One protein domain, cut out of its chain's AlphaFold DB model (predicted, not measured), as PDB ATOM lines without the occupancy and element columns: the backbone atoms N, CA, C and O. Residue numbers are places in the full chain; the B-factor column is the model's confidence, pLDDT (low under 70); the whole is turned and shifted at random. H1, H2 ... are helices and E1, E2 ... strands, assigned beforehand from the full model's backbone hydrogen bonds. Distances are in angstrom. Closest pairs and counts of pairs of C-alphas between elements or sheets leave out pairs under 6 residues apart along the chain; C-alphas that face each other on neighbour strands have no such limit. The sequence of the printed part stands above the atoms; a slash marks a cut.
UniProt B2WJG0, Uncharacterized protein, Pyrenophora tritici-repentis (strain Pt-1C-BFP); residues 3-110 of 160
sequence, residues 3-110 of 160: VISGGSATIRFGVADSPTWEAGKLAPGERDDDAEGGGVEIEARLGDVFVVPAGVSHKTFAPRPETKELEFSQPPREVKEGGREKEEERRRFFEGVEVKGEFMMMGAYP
ATOM      1  N   VAL A   3     -15.395 -98.620 -48.236       91.88
ATOM      2  CA  VAL A   3     -15.106 -99.320 -49.498       91.88
ATOM      3  C   VAL A   3     -13.932-100.269 -49.277       91.88
ATOM      4  O   VAL A   3     -12.833 -99.828 -48.942       91.88
ATOM      5  N   ILE A   4     -14.161-101.568 -49.468       91.62
ATOM      6  CA  ILE A   4     -13.197-102.625 -49.109       91.62
ATOM      7  C   ILE A   4     -12.587-103.341 -50.318       91.62
ATOM      8  O   ILE A   4     -11.632-104.097 -50.162       91.62
ATOM      9  N   SER A   5     -13.136-103.130 -51.516       92.38
ATOM     10  CA  SER A   5     -12.682-103.762 -52.756       92.38
ATOM     11  C   SER A   5     -13.184-102.993 -53.978       92.38
ATOM     12  O   SER A   5     -14.109-102.183 -53.870       92.38
ATOM     13  N   GLY A   6     -12.586-103.269 -55.136       90.31
ATOM     14  CA  GLY A   6     -12.917-102.645 -56.413       90.31
ATOM     15  C   GLY A   6     -12.125-101.375 -56.689       90.31
ATOM     16  O   GLY A   6     -11.293-100.934 -55.898       90.31
ATOM     17  N   GLY A   7     -12.374-100.801 -57.864       89.56
ATOM     18  CA  GLY A   7     -11.773 -99.547 -58.302       89.56
ATOM     19  C   GLY A   7     -12.542 -98.343 -57.772       89.56
ATOM     20  O   GLY A   7     -12.002 -97.556 -56.995       89.56
ATOM     21  N   SER A   8     -13.798 -98.190 -58.198       93.88
ATOM     22  CA  SER A   8     -14.634 -97.061 -57.784       93.88
ATOM     23  C   SER A   8     -16.127 -97.306 -57.990       93.88
ATOM     24  O   SER A   8     -16.508 -98.209 -58.724       93.88
ATOM     25  N   ALA A   9     -16.983 -96.480 -57.395       94.25
ATOM     26  CA  ALA A   9     -18.383 -96.324 -57.795       94.25
ATOM     27  C   ALA A   9     -18.839 -94.892 -57.520       94.25
ATOM     28  O   ALA A   9     -18.256 -94.203 -56.685       94.25
ATOM     29  N   THR A  10     -19.893 -94.440 -58.192       94.31
ATOM     30  CA  THR A  10     -20.504 -93.149 -57.860       94.31
ATOM     31  C   THR A  10     -21.571 -93.358 -56.797       94.31
ATOM     32  O   THR A  10     -22.452 -94.208 -56.952       94.31
ATOM     33  N   ILE A  11     -21.498 -92.584 -55.718       93.25
ATOM     34  CA  ILE A  11     -22.516 -92.558 -54.671       93.25
ATOM     35  C   ILE A  11     -23.157 -91.178 -54.649       93.25
ATOM     36  O   ILE A  11     -22.475 -90.166 -54.495       93.25
ATOM     37  N   ARG A  12     -24.482 -91.144 -54.784       91.81
ATOM     38  CA  ARG A  12     -25.293 -89.944 -54.581       91.81
ATOM     39  C   ARG A  12     -25.835 -89.940 -53.160       91.81
ATOM     40  O   ARG A  12     -26.381 -90.954 -52.739       91.81
ATOM     41  N   PHE A  13     -25.730 -88.811 -52.467       90.94
ATOM     42  CA  PHE A  13     -26.267 -88.589 -51.123       90.94
ATOM     43  C   PHE A  13     -27.272 -87.432 -51.097       90.94
ATOM     44  O   PHE A  13     -27.076 -86.419 -51.770       90.94
ATOM     45  N   GLY A  14     -28.296 -87.554 -50.251       85.38
ATOM     46  CA  GLY A  14     -29.134 -86.442 -49.793       85.38
ATOM     47  C   GLY A  14     -30.360 -86.109 -50.640       85.38
ATOM     48  O   GLY A  14     -31.068 -85.174 -50.286       85.38
ATOM     49  N   VAL A  15     -30.625 -86.848 -51.719       86.56
ATOM     50  CA  VAL A  15     -31.844 -86.704 -52.535       86.56
ATOM     51  C   VAL A  15     -32.398 -88.065 -52.928       86.56
ATOM     52  O   VAL A  15     -31.636 -88.999 -53.198       86.56
ATOM     53  N   ALA A  16     -33.721 -88.199 -52.904       79.75
ATOM     54  CA  ALA A  16     -34.394 -89.388 -53.407       79.75
ATOM     55  C   ALA A  16     -34.493 -89.363 -54.943       79.75
ATOM     56  O   ALA A  16     -34.392 -88.314 -55.585       79.75
ATOM     57  N   ASP A  17     -34.697 -90.538 -55.542       77.56
ATOM     58  CA  ASP A  17     -35.155 -90.604 -56.931       77.56
ATOM     59  C   ASP A  17     -36.601 -90.074 -57.032       77.56
ATOM     60  O   ASP A  17     -37.285 -89.891 -56.023       77.56
ATOM     61  N   SER A  18     -37.068 -89.828 -58.259       79.81
ATOM     62  CA  SER A  18     -38.436 -89.358 -58.507       79.81
ATOM     63  C   SER A  18     -39.486 -90.251 -57.822       79.81
ATOM     64  O   SER A  18     -39.355 -91.478 -57.850       79.81
ATOM     65  N   PRO A  19     -40.574 -89.683 -57.266       75.75
ATOM     66  CA  PRO A  19     -41.682 -90.469 -56.719       75.75
ATOM     67  C   PRO A  19     -42.372 -91.357 -57.769       75.75
ATOM     68  O   PRO A  19     -43.090 -92.286 -57.405       75.75
ATOM     69  N   THR A  20     -42.152 -91.093 -59.061       79.69
ATOM     70  CA  THR A  20     -42.642 -91.892 -60.198       79.69
ATOM     71  C   THR A  20     -41.558 -92.807 -60.782       79.69
ATOM     72  O   THR A  20     -41.661 -93.260 -61.926       79.69
ATOM     73  N   TRP A  21     -40.483 -93.058 -60.029       80.56
ATOM     74  CA  TRP A  21     -39.407 -93.943 -60.457       80.56
ATOM     75  C   TRP A  21     -39.888 -95.394 -60.594       80.56
ATOM     76  O   TRP A  21     -40.550 -95.937 -59.709       80.56
ATOM     77  N   GLU A  22     -39.488 -96.039 -61.692       78.12
ATOM     78  CA  GLU A  22     -39.737 -97.454 -61.966       78.12
ATOM     79  C   GLU A  22     -38.446 -98.148 -62.417       78.12
ATOM     80  O   GLU A  22     -37.612 -97.571 -63.126       78.12
ATOM     81  N   ALA A  23     -38.280 -99.411 -62.021       78.12
ATOM     82  CA  ALA A  23     -37.112-100.203 -62.387       78.12
ATOM     83  C   ALA A  23     -36.995-100.336 -63.917       78.12
ATOM     84  O   ALA A  23     -37.931-100.763 -64.588       78.12
ATOM     85  N   GLY A  24     -35.830 -99.982 -64.465       78.56
ATOM     86  CA  GLY A  24     -35.551-100.050 -65.905       78.56
ATOM     87  C   GLY A  24     -36.007 -98.837 -66.724       78.56
ATOM     88  O   GLY A  24     -35.671 -98.770 -67.902       78.56
ATOM     89  N   LYS A  25     -36.711 -97.863 -66.124       82.94
ATOM     90  CA  LYS A  25     -37.128 -96.622 -66.809       82.94
ATOM     91  C   LYS A  25     -35.950 -95.684 -67.108       82.94
ATOM     92  O   LYS A  25     -35.973 -94.981 -68.110       82.94
ATOM     93  N   LEU A  26     -34.943 -95.675 -66.237       82.06
ATOM     94  CA  LEU A  26     -33.768 -94.803 -66.305       82.06
ATOM     95  C   LEU A  26     -32.488 -95.630 -66.183       82.06
ATOM     96  O   LEU A  26     -32.458 -96.618 -65.436       82.06
ATOM     97  N   ALA A  27     -31.428 -95.221 -66.879       83.44
ATOM     98  CA  ALA A  27     -30.118 -95.841 -66.726       83.44
ATOM     99  C   ALA A  27     -29.545 -95.579 -65.313       83.44
ATOM    100  O   ALA A  27     -29.950 -94.632 -64.628       83.44
ATOM    101  N   PRO A  28     -28.593 -96.399 -64.827       79.69
ATOM    102  CA  PRO A  28     -27.962 -96.172 -63.531       79.69
ATOM    103  C   PRO A  28     -27.341 -94.771 -63.437       79.69
ATOM    104  O   PRO A  28     -26.434 -94.434 -64.191       79.69
ATOM    105  N   GLY A  29     -27.828 -93.965 -62.493       80.38
ATOM    106  CA  GLY A  29     -27.372 -92.587 -62.287       80.38
ATOM    107  C   GLY A  29     -28.202 -91.523 -63.007       80.38
ATOM    108  O   GLY A  29     -28.124 -90.359 -62.627       80.38
ATOM    109  N   GLU A  30     -29.059 -91.885 -63.961       86.25
ATOM    110  CA  GLU A  30     -29.976 -90.925 -64.579       86.25
ATOM    111  C   GLU A  30     -31.056 -90.448 -63.599       86.25
ATOM    112  O   GLU A  30     -31.339 -91.079 -62.572       86.25
ATOM    113  N   ARG A  31     -31.635 -89.287 -63.914       83.94
ATOM    114  CA  ARG A  31     -32.641 -88.607 -63.103       83.94
ATOM    115  C   ARG A  31     -33.817 -88.207 -63.982       83.94
ATOM    116  O   ARG A  31     -33.610 -87.745 -65.098       83.94
ATOM    117  N   ASP A  32     -35.018 -88.401 -63.453       82.75
ATOM    118  CA  ASP A  32     -36.249 -87.879 -64.051       82.75
ATOM    119  C   ASP A  32     -36.330 -86.359 -63.842       82.75
ATOM    120  O   ASP A  32     -35.706 -85.828 -62.915       82.75
ATOM    121  N   ASP A  33     -37.149 -85.684 -64.642       82.94
ATOM    122  CA  ASP A  33     -37.416 -84.247 -64.512       82.94
ATOM    123  C   ASP A  33     -38.080 -83.915 -63.161       82.94
ATOM    124  O   ASP A  33     -37.853 -82.847 -62.593       82.94
ATOM    125  N   ASP A  34     -38.831 -84.871 -62.601       81.94
ATOM    126  CA  ASP A  34     -39.494 -84.773 -61.292       81.94
ATOM    127  C   ASP A  34     -38.587 -85.158 -60.099       81.94
ATOM    128  O   ASP A  34     -39.053 -85.260 -58.960       81.94
ATOM    129  N   ALA A  35     -37.294 -85.431 -60.317       81.25
ATOM    130  CA  ALA A  35     -36.385 -85.812 -59.233       81.25
ATOM    131  C   ALA A  35     -36.048 -84.629 -58.303       81.25
ATOM    132  O   ALA A  35     -35.794 -83.516 -58.759       81.25
ATOM    133  N   GLU A  36     -35.916 -84.884 -56.996       80.25
ATOM    134  CA  GLU A  36     -35.631 -83.850 -55.985       80.25
ATOM    135  C   GLU A  36     -34.327 -83.086 -56.257       80.25
ATOM    136  O   GLU A  36     -33.240 -83.660 -56.212       80.25
ATOM    137  N   GLY A  37     -34.398 -81.780 -56.515       81.88
ATOM    138  CA  GLY A  37     -33.215 -80.954 -56.774       81.88
ATOM    139  C   GLY A  37     -32.147 -81.034 -55.669       81.88
ATOM    140  O   GLY A  37     -32.457 -81.147 -54.487       81.88
ATOM    141  N   GLY A  38     -30.873 -80.932 -56.060       85.81
ATOM    142  CA  GLY A  38     -29.729 -80.989 -55.144       85.81
ATOM    143  C   GLY A  38     -29.056 -82.364 -55.091       85.81
ATOM    144  O   GLY A  38     -29.012 -83.081 -56.095       85.81
ATOM    145  N   GLY A  39     -28.528 -82.698 -53.911       86.50
ATOM    146  CA  GLY A  39     -27.719 -83.892 -53.664       86.50
ATOM    147  C   GLY A  39     -26.233 -83.685 -53.957       86.50
ATOM    148  O   GLY A  39     -25.838 -82.724 -54.616       86.50
ATOM    149  N   VAL A  40     -25.404 -84.596 -53.448       89.19
ATOM    150  CA  VAL A  40     -23.958 -84.617 -53.714       89.19
ATOM    151  C   VAL A  40     -23.589 -85.963 -54.311       89.19
ATOM    152  O   VAL A  40     -23.937 -87.001 -53.753       89.19
ATOM    153  N   GLU A  41     -22.881 -85.937 -55.435       92.81
ATOM    154  CA  GLU A  41     -22.297 -87.124 -56.053       92.81
ATOM    155  C   GLU A  41     -20.807 -87.182 -55.738       92.81
ATOM    156  O   GLU A  41     -20.082 -86.202 -55.917       92.81
ATOM    157  N   ILE A  42     -20.362 -88.331 -55.242       93.62
ATOM    158  CA  ILE A  42     -18.971 -88.589 -54.885       93.62
ATOM    159  C   ILE A  42     -18.525 -89.854 -55.611       93.62
ATOM    160  O   ILE A  42     -19.225 -90.867 -55.591       93.62
ATOM    161  N   GLU A  43     -17.350 -89.809 -56.233       96.25
ATOM    162  CA  GLU A  43     -16.677 -91.014 -56.712       96.25
ATOM    163  C   GLU A  43     -15.973 -91.686 -55.526       96.25
ATOM    164  O   GLU A  43     -14.910 -91.244 -55.098       96.25
ATOM    165  N   ALA A  44     -16.590 -92.738 -54.994       96.00
ATOM    166  CA  ALA A  44     -16.050 -93.546 -53.912       96.00
ATOM    167  C   ALA A  44     -14.965 -94.487 -54.437       96.00
ATOM    168  O   ALA A  44     -15.154 -95.139 -55.466       96.00
ATOM    169  N   ARG A  45     -13.851 -94.594 -53.714       95.81
ATOM    170  CA  ARG A  45     -12.685 -95.422 -54.044       95.81
ATOM    171  C   ARG A  45     -12.284 -96.302 -52.868       95.81
ATOM    172  O   ARG A  45     -12.727 -96.100 -51.741       95.81
ATOM    173  N   LEU A  46     -11.435 -97.293 -53.139       94.62
ATOM    174  CA  LEU A  46     -10.896 -98.189 -52.116       94.62
ATOM    175  C   LEU A  46     -10.310 -97.401 -50.932       94.62
ATOM    176  O   LEU A  46      -9.430 -96.563 -51.120       94.62
ATOM    177  N   GLY A  47     -10.775 -97.717 -49.722       91.00
ATOM    178  CA  GLY A  47     -10.350 -97.061 -48.486       91.00
ATOM    179  C   GLY A  47     -11.208 -95.867 -48.057       91.00
ATOM    180  O   GLY A  47     -11.071 -95.429 -46.916       91.00
ATOM    181  N   ASP A  48     -12.120 -95.374 -48.901       93.06
ATOM    182  CA  ASP A  48     -13.033 -94.302 -48.505       93.06
ATOM    183  C   ASP A  48     -14.007 -94.772 -47.421       93.06
ATOM    184  O   ASP A  48     -14.559 -95.881 -47.469       93.06
ATOM    185  N   VAL A  49     -14.248 -93.890 -46.448       89.56
ATOM    186  CA  VAL A  49     -15.168 -94.115 -45.331       89.56
ATOM    187  C   VAL A  49     -16.229 -93.024 -45.316       89.56
ATOM    188  O   VAL A  49     -15.931 -91.835 -45.244       89.56
ATOM    189  N   PHE A  50     -17.487 -93.452 -45.329       87.06
ATOM    190  CA  PHE A  50     -18.660 -92.588 -45.292       87.06
ATOM    191  C   PHE A  50     -19.410 -92.765 -43.978       87.06
ATOM    192  O   PHE A  50     -19.814 -93.880 -43.622       87.06
ATOM    193  N   VAL A  51     -19.667 -91.655 -43.293       83.88
ATOM    194  CA  VAL A  51     -20.632 -91.598 -42.195       83.88
ATOM    195  C   VAL A  51     -21.956 -91.119 -42.779       83.88
ATOM    196  O   VAL A  51     -22.080 -89.962 -43.170       83.88
ATOM    197  N   VAL A  52     -22.928 -92.030 -42.888       82.25
ATOM    198  CA  VAL A  52     -24.254 -91.707 -43.430       82.25
ATOM    199  C   VAL A  52     -25.192 -91.374 -42.273       82.25
ATOM    200  O   VAL A  52     -25.442 -92.245 -41.438       82.25
ATOM    201  N   PRO A  53     -25.702 -90.138 -42.197       74.19
ATOM    202  CA  PRO A  53     -26.610 -89.718 -41.136       74.19
ATOM    203  C   PRO A  53     -27.942 -90.457 -41.224       74.19
ATOM    204  O   PRO A  53     -28.384 -90.835 -42.313       74.19
ATOM    205  N   ALA A  54     -28.637 -90.581 -40.093       75.19
ATOM    206  CA  ALA A  54     -30.028 -91.015 -40.113       75.19
ATOM    207  C   ALA A  54     -30.865 -90.072 -40.999       75.19
ATOM    208  O   ALA A  54     -30.726 -88.853 -40.931       75.19
ATOM    209  N   GLY A  55     -31.718 -90.649 -41.848       72.62
ATOM    210  CA  GLY A  55     -32.588 -89.893 -42.755       72.62
ATOM    211  C   GLY A  55     -31.932 -89.411 -44.055       72.62
ATOM    212  O   GLY A  55     -32.630 -88.838 -44.885       72.62
ATOM    213  N   VAL A  56     -30.637 -89.664 -44.283       81.38
ATOM    214  CA  VAL A  56     -29.988 -89.330 -45.561       81.38
ATOM    215  C   VAL A  56     -30.161 -90.462 -46.567       81.38
ATOM    216  O   VAL A  56     -29.647 -91.573 -46.400       81.38
ATOM    217  N   SER A  57     -30.868 -90.156 -47.653       84.81
ATOM    218  CA  SER A  57     -30.962 -91.025 -48.822       84.81
ATOM    219  C   SER A  57     -29.597 -91.183 -49.487       84.81
ATOM    220  O   SER A  57     -28.787 -90.253 -49.531       84.81
ATOM    221  N   HIS A  58     -29.327 -92.381 -50.001       88.50
ATOM    222  CA  HIS A  58     -28.117 -92.643 -50.764       88.50
ATOM    223  C   HIS A  58     -28.336 -93.721 -51.823       88.50
ATOM    224  O   HIS A  58     -29.137 -94.636 -51.639       88.50
ATOM    225  N   LYS A  59     -27.608 -93.612 -52.935       88.19
ATOM    226  CA  LYS A  59     -27.678 -94.550 -54.061       88.19
ATOM    227  C   LYS A  59     -26.295 -94.757 -54.657       88.19
ATOM    228  O   LYS A  59     -25.614 -93.786 -54.965       88.19
ATOM    229  N   THR A  60     -25.911 -96.016 -54.844       89.62
ATOM    230  CA  THR A  60     -24.650 -96.404 -55.494       89.62
ATOM    231  C   THR A  60     -24.919 -96.837 -56.931       89.62
ATOM    232  O   THR A  60     -25.852 -97.603 -57.171       89.62
ATOM    233  N   PHE A  61     -24.123 -96.356 -57.884       90.31
ATOM    234  CA  PHE A  61     -24.216 -96.715 -59.300       90.31
ATOM    235  C   PHE A  61     -22.858 -96.605 -60.009       90.31
ATOM    236  O   PHE A  61     -21.888 -96.091 -59.451       90.31
ATOM    237  N   ALA A  62     -22.794 -97.113 -61.244       90.88
ATOM    238  CA  ALA A  62     -21.584 -97.151 -62.070       90.88
ATOM    239  C   ALA A  62     -20.341 -97.727 -61.343       90.88
ATOM    240  O   ALA A  62     -19.302 -97.058 -61.293       90.88
ATOM    241  N   PRO A  63     -20.427 -98.940 -60.751       92.62
ATOM    242  CA  PRO A  63     -19.268 -99.580 -60.141       92.62
ATOM    243  C   PRO A  63     -18.203 -99.918 -61.192       92.62
ATOM    244  O   PRO A  63     -18.504-100.190 -62.354       92.62
ATOM    245  N   ARG A  64     -16.945 -99.910 -60.761       91.81
ATOM    246  CA  ARG A  64     -15.761-100.287 -61.527       91.81
ATOM    247  C   ARG A  64     -14.964-101.312 -60.713       91.81
ATOM    248  O   ARG A  64     -14.521-100.962 -59.617       91.81
ATOM    249  N   PRO A  65     -14.733-102.535 -61.223       89.25
ATOM    250  CA  PRO A  65     -15.213-103.050 -62.512       89.25
ATOM    251  C   PRO A  65     -16.747-103.078 -62.597       89.25
ATOM    252  O   PRO A  65     -17.421-103.141 -61.572       89.25
ATOM    253  N   GLU A  66     -17.284-102.986 -63.817       88.56
ATOM    254  CA  GLU A  66     -18.731-103.070 -64.029       88.56
ATOM    255  C   GLU A  66     -19.241-104.439 -63.581       88.56
ATOM    256  O   GLU A  66     -18.741-105.479 -64.017       88.56
ATOM    257  N   THR A  67     -20.260-104.437 -62.726       82.25
ATOM    258  CA  THR A  67     -20.937-105.649 -62.272       82.25
ATOM    259  C   THR A  67     -22.389-105.627 -62.721       82.25
ATOM    260  O   THR A  67     -23.042-104.584 -62.744       82.25
ATOM    261  N   LYS A  68     -22.905-106.797 -63.110       70.44
ATOM    262  CA  LYS A  68     -24.317-106.950 -63.494       70.44
ATOM    263  C   LYS A  68     -25.232-107.145 -62.290       70.44
ATOM    264  O   LYS A  68     -26.423-106.870 -62.382       70.44
ATOM    265  N   GLU A  69     -24.671-107.615 -61.181       71.12
ATOM    266  CA  GLU A  69     -25.396-107.928 -59.957       71.12
ATOM    267  C   GLU A  69     -24.695-107.252 -58.776       71.12
ATOM    268  O   GLU A  69     -23.465-107.267 -58.672       71.12
ATOM    269  N   LEU A  70     -25.488-106.620 -57.911       73.38
ATOM    270  CA  LEU A  70     -25.047-106.152 -56.602       73.38
ATOM    271  C   LEU A  70     -25.523-107.179 -55.578       73.38
ATOM    272  O   LEU A  70     -26.725-107.390 -55.413       73.38
ATOM    273  N   GLU A  71     -24.574-107.838 -54.922       80.25
ATOM    274  CA  GLU A  71     -24.850-108.828 -53.887       80.25
ATOM    275  C   GLU A  71     -24.910-108.143 -52.516       80.25
ATOM    276  O   GLU A  71     -24.057-107.322 -52.175       80.25
ATOM    277  N   PHE A  72     -25.915-108.494 -51.713       78.88
ATOM    278  CA  PHE A  72     -26.036-108.039 -50.330       78.88
ATOM    279  C   PHE A  72     -25.776-109.209 -49.386       78.88
ATOM    280  O   PHE A  72     -26.647-110.051 -49.163       78.88
ATOM    281  N   SER A  73     -24.577-109.257 -48.811       82.25
ATOM    282  CA  SER A  73     -24.208-110.283 -47.835       82.25
ATOM    283  C   SER A  73     -24.659-109.870 -46.435       82.25
ATOM    284  O   SER A  73     -24.079-108.981 -45.812       82.25
ATOM    285  N   GLN A  74     -25.695-110.533 -45.929       78.62
ATOM    286  CA  GLN A  74     -26.196-110.355 -44.567       78.62
ATOM    287  C   GLN A  74     -26.395-111.718 -43.887       78.62
ATOM    288  O   GLN A  74     -26.824-112.662 -44.558       78.62
ATOM    289  N   PRO A  75     -26.122-111.841 -42.572       80.06
ATOM    290  CA  PRO A  75     -26.402-113.067 -41.838       80.06
ATOM    291  C   PRO A  75     -27.883-113.477 -41.950       80.06
ATOM    292  O   PRO A  75     -28.746-112.605 -42.121       80.06
ATOM    293  N   PRO A  76     -28.207-114.777 -41.797       79.56
ATOM    294  CA  PRO A  76     -29.589-115.252 -41.719       79.56
ATOM    295  C   PRO A  76     -30.407-114.496 -40.667       79.56
ATOM    296  O   PRO A  76     -29.863-114.032 -39.659       79.56
ATOM    297  N   ARG A  77     -31.721-114.381 -40.887       72.38
ATOM    298  CA  ARG A  77     -32.627-113.553 -40.072       72.38
ATOM    299  C   ARG A  77     -32.531-113.869 -38.576       72.38
ATOM    300  O   ARG A  77     -32.515-112.953 -37.765       72.38
ATOM    301  N   GLU A  78     -32.398-115.136 -38.215       72.06
ATOM    302  CA  GLU A  78     -32.336-115.619 -36.832       72.06
ATOM    303  C   GLU A  78     -31.052-115.168 -36.117       72.06
ATOM    304  O   GLU A  78     -31.042-114.930 -34.912       72.06
ATOM    305  N   VAL A  79     -29.959-115.034 -36.872       73.44
ATOM    306  CA  VAL A  79     -28.662-114.532 -36.394       73.44
ATOM    307  C   VAL A  79     -28.652-112.998 -36.379       73.44
ATOM    308  O   VAL A  79     -28.029-112.380 -35.512       73.44
ATOM    309  N   LYS A  80     -29.372-112.381 -37.321       67.94
ATOM    310  CA  LYS A  80     -29.559-110.931 -37.447       67.94
ATOM    311  C   LYS A  80     -30.401-110.354 -36.306       67.94
ATOM    312  O   LYS A  80     -29.995-109.366 -35.717       67.94
ATOM    313  N   GLU A  81     -31.542-110.966 -35.987       68.06
ATOM    314  CA  GLU A  81     -32.500-110.490 -34.971       68.06
ATOM    315  C   GLU A  81     -32.151-110.945 -33.540       68.06
ATOM    316  O   GLU A  81     -32.778-110.499 -32.580       68.06
ATOM    317  N   GLY A  82     -31.158-111.827 -33.379       65.50
ATOM    318  CA  GLY A  82     -30.699-112.296 -32.072       65.50
ATOM    319  C   GLY A  82     -29.803-111.295 -31.334       65.50
ATOM    320  O   GLY A  82     -29.155-110.437 -31.942       65.50
ATOM    321  N   GLY A  83     -29.739-111.427 -30.009       68.12
ATOM    322  CA  GLY A  83     -29.015-110.522 -29.120       68.12
ATOM    323  C   GLY A  83     -27.492-110.660 -29.203       68.12
ATOM    324  O   GLY A  83     -26.921-111.178 -30.171       68.12
ATOM    325  N   ARG A  84     -26.788-110.164 -28.180       69.50
ATOM    326  CA  ARG A  84     -25.314-110.204 -28.099       69.50
ATOM    327  C   ARG A  84     -24.748-111.627 -28.175       69.50
ATOM    328  O   ARG A  84     -23.671-111.823 -28.718       69.50
ATOM    329  N   GLU A  85     -25.494-112.631 -27.729       75.69
ATOM    330  CA  GLU A  85     -25.124-114.049 -27.796       75.69
ATOM    331  C   GLU A  85     -24.899-114.569 -29.225       75.69
ATOM    332  O   GLU A  85     -24.161-115.529 -29.424       75.69
ATOM    333  N   LYS A  86     -25.488-113.913 -30.234       80.31
ATOM    334  CA  LYS A  86     -25.324-114.254 -31.655       80.31
ATOM    335  C   LYS A  86     -24.119-113.579 -32.321       80.31
ATOM    336  O   LYS A  86     -23.908-113.750 -33.520       80.31
ATOM    337  N   GLU A  87     -23.318-112.815 -31.581       78.56
ATOM    338  CA  GLU A  87     -22.196-112.049 -32.137       78.56
ATOM    339  C   GLU A  87     -21.121-112.932 -32.776       78.56
ATOM    340  O   GLU A  87     -20.667-112.636 -33.881       78.56
ATOM    341  N   GLU A  88     -20.777-114.065 -32.159       82.94
ATOM    342  CA  GLU A  88     -19.822-115.002 -32.760       82.94
ATOM    343  C   GLU A  88     -20.349-115.637 -34.055       82.94
ATOM    344  O   GLU A  88     -19.581-115.901 -34.977       82.94
ATOM    345  N   GLU A  89     -21.656-115.905 -34.144       85.81
ATOM    346  CA  GLU A  89     -22.285-116.438 -35.360       85.81
ATOM    347  C   GLU A  89     -22.271-115.396 -36.489       85.81
ATOM    348  O   GLU A  89     -21.943-115.732 -37.627       85.81
ATOM    349  N   ARG A  90     -22.531-114.118 -36.169       84.06
ATOM    350  CA  ARG A  90     -22.381-113.000 -37.119       84.06
ATOM    351  C   ARG A  90     -20.944-112.875 -37.609       84.06
ATOM    352  O   ARG A  90     -20.720-112.760 -38.811       84.06
ATOM    353  N   ARG A  91     -19.969-112.940 -36.699       83.62
ATOM    354  CA  ARG A  91     -18.546-112.880 -37.052       83.62
ATOM    355  C   ARG A  91     -18.152-114.021 -37.988       83.62
ATOM    356  O   ARG A  91     -17.573-113.756 -39.035       83.62
ATOM    357  N   ARG A  92     -18.538-115.260 -37.661       87.44
ATOM    358  CA  ARG A  92     -18.291-116.441 -38.506       87.44
ATOM    359  C   ARG A  92     -18.907-116.312 -39.902       87.44
ATOM    360  O   ARG A  92     -18.294-116.750 -40.867       87.44
ATOM    361  N   PHE A  93     -20.092-115.708 -40.022       88.38
ATOM    362  CA  PHE A  93     -20.698-115.431 -41.328       88.38
ATOM    363  C   PHE A  93     -19.816-114.500 -42.171       88.38
ATOM    364  O   PHE A  93     -19.494-114.834 -43.308       88.38
ATOM    365  N   PHE A  94     -19.393-113.361 -41.613       85.88
ATOM    366  CA  PHE A  94     -18.589-112.382 -42.351       85.88
ATOM    367  C   PHE A  94     -17.159-112.854 -42.632       85.88
ATOM    368  O   PHE A  94     -16.611-112.493 -43.666       85.88
ATOM    369  N   GLU A  95     -16.578-113.703 -41.780       87.62
ATOM    370  CA  GLU A  95     -15.298-114.376 -42.064       87.62
ATOM    371  C   GLU A  95     -15.368-115.266 -43.319       87.62
ATOM    372  O   GLU A  95     -14.348-115.487 -43.967       87.62
ATOM    373  N   GLY A  96     -16.560-115.750 -43.685       87.56
ATOM    374  CA  GLY A  96     -16.793-116.523 -44.906       87.56
ATOM    375  C   GLY A  96     -17.109-115.688 -46.152       87.56
ATOM    376  O   GLY A  96     -17.226-116.260 -47.236       87.56
ATOM    377  N   VAL A  97     -17.274-114.365 -46.031       87.94
ATOM    378  CA  VAL A  97     -17.549-113.490 -47.180       87.94
ATOM    379  C   VAL A  97     -16.237-113.192 -47.902       87.94
ATOM    380  O   VAL A  97     -15.359-112.509 -47.379       87.94
ATOM    381  N   GLU A  98     -16.103-113.706 -49.123       89.38
ATOM    382  CA  GLU A  98     -14.915-113.500 -49.949       89.38
ATOM    383  C   GLU A  98     -14.857-112.075 -50.517       89.38
ATOM    384  O   GLU A  98     -15.845-111.547 -51.032       89.38
ATOM    385  N   VAL A  99     -13.669-111.466 -50.469       88.56
ATOM    386  CA  VAL A  99     -13.387-110.180 -51.114       88.56
ATOM    387  C   VAL A  99     -12.982-110.446 -52.566       88.56
ATOM    388  O   VAL A  99     -11.833-110.771 -52.850       88.56
ATOM    389  N   LYS A 100     -13.950-110.340 -53.477       82.06
ATOM    390  CA  LYS A 100     -13.861-110.852 -54.857       82.06
ATOM    391  C   LYS A 100     -13.207-109.890 -55.876       82.06
ATOM    392  O   LYS A 100     -12.955-110.267 -57.017       82.06
ATOM    393  N   GLY A 101     -12.848-108.668 -55.470       84.56
ATOM    394  CA  GLY A 101     -12.188-107.680 -56.339       84.56
ATOM    395  C   GLY A 101     -13.147-106.723 -57.062       84.56
ATOM    396  O   GLY A 101     -12.701-105.704 -57.589       84.56
ATOM    397  N   GLU A 102     -14.456-106.983 -57.053       90.75
ATOM    398  CA  GLU A 102     -15.484-106.030 -57.475       90.75
ATOM    399  C   GLU A 102     -15.670-104.908 -56.448       90.75
ATOM    400  O   GLU A 102     -15.124-104.950 -55.341       90.75
ATOM    401  N   PHE A 103     -16.452-103.888 -56.815       91.62
ATOM    402  CA  PHE A 103     -16.826-102.827 -55.890       91.62
ATOM    403  C   PHE A 103     -17.649-103.396 -54.730       91.62
ATOM    404  O   PHE A 103     -18.789-103.822 -54.915       91.62
ATOM    405  N   MET A 104     -17.071-103.385 -53.527       92.75
ATOM    406  CA  MET A 104     -17.727-103.861 -52.309       92.75
ATOM    407  C   MET A 104     -17.659-102.794 -51.224       92.75
ATOM    408  O   MET A 104     -16.613-102.177 -50.994       92.75
ATOM    409  N   MET A 105     -18.773-102.621 -50.515       90.56
ATOM    410  CA  MET A 105     -18.863-101.755 -49.346       90.56
ATOM    411  C   MET A 105     -19.295-102.544 -48.121       90.56
ATOM    412  O   MET A 105     -20.191-103.381 -48.189       90.56
ATOM    413  N   MET A 106     -18.697-102.216 -46.983       87.75
ATOM    414  CA  MET A 106     -19.068-102.757 -45.685       87.75
ATOM    415  C   MET A 106     -19.773-101.686 -44.854       87.75
ATOM    416  O   MET A 106     -19.238-100.601 -44.608       87.75
ATOM    417  N   GLY A 107     -20.995-101.982 -44.413       83.38
ATOM    418  CA  GLY A 107     -21.678-101.205 -43.384       83.38
ATOM    419  C   GLY A 107     -21.074-101.485 -42.009       83.38
ATOM    420  O   GLY A 107     -20.728-102.620 -41.704       83.38
ATOM    421  N   ALA A 108     -20.968-100.453 -41.176       73.81
ATOM    422  CA  ALA A 108     -20.621-100.583 -39.767       73.81
ATOM    423  C   ALA A 108     -21.643 -99.778 -38.965       73.81
ATOM    424  O   ALA A 108     -21.976 -98.655 -39.351       73.81
ATOM    425  N   TYR A 109     -22.142-100.364 -37.881       68.38
ATOM    426  CA  TYR A 109     -23.098 -99.735 -36.977       68.38
ATOM    427  C   TYR A 109     -22.432 -99.507 -35.615       68.38
ATOM    428  O   TYR A 109     -21.553-100.290 -35.244       68.38
ATOM    429  N   PRO A 110     -22.821 -98.460 -34.864       64.19
ATOM    430  CA  PRO A 110     -22.268 -98.220 -33.538       64.19
ATOM    431  C   PRO A 110     -22.506 -99.406 -32.601       64.19
ATOM    432  O   PRO A 110     -23.537-100.081 -32.686       64.19
TER     433      PRO A 110
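AT A GLANCE: This is residues 3 to 110 of the 160 residues of an uncharacterized protein of Pyrenophora tritici-repentis (strain Pt-1C-BFP) (UniProt B2WJG0). With little regular structure, this elongated domain has a small sheet, E3 - E2 - E4, toward one end with loop residues 14 to 39 beyond it, helices H1 and H2 at the other end, and the short pair E1 and E5 between. The 108 printed residues, of mixed class, include two named helices and five named strands, E1 E2 E3 E4 H1 H2 E5. The sheet is antiparallel; the whole is loose, radius of gyration of the C-alphas 16.2 A, spanning 48 by 28 by 25 A.

HOW THE PARTS SIT: E1, residues 3 to 5, is antiparallel to E5, residues 104 to 106, with N 4 and O 104 3.0 A apart. Inner strand E2, residues 8 to 13, forms a hairpin with E3, residues 40 to 45, with N 11 and O 42 2.9 A apart. E2 is antiparallel to E4, residues 58 to 64, with N 10 and O 61 2.9 A apart. H1, residues 77 to 80, touches residues 86 to 90 alone of H2, residues 84 to 95; the closest C-alphas, Val 79 and Lys 86, are 5.8 A apart. Neither helix is on the sheet. H2 has 6 of 8 O i to N i+4 pairs within hydrogen-bond range; H1 is too short for one.

IN THESE COORDINATES: E1 begins at C-alpha 3 (-15.106, -99.320, -49.498); E5 ends at C-alpha 106 (-19.068, -102.757, -45.685). E4 measures 18.1 A and H2 17.7 A.

THE WHOLE: The farthest C-alphas, Asp 33 and Glu 85, are 48.9 A apart. The printed part has no cut. Links E2 to E3, E3 to E4 and E4 to H1 are long. Residues 80 to 84 and 109 to 110 have pLDDT under 70.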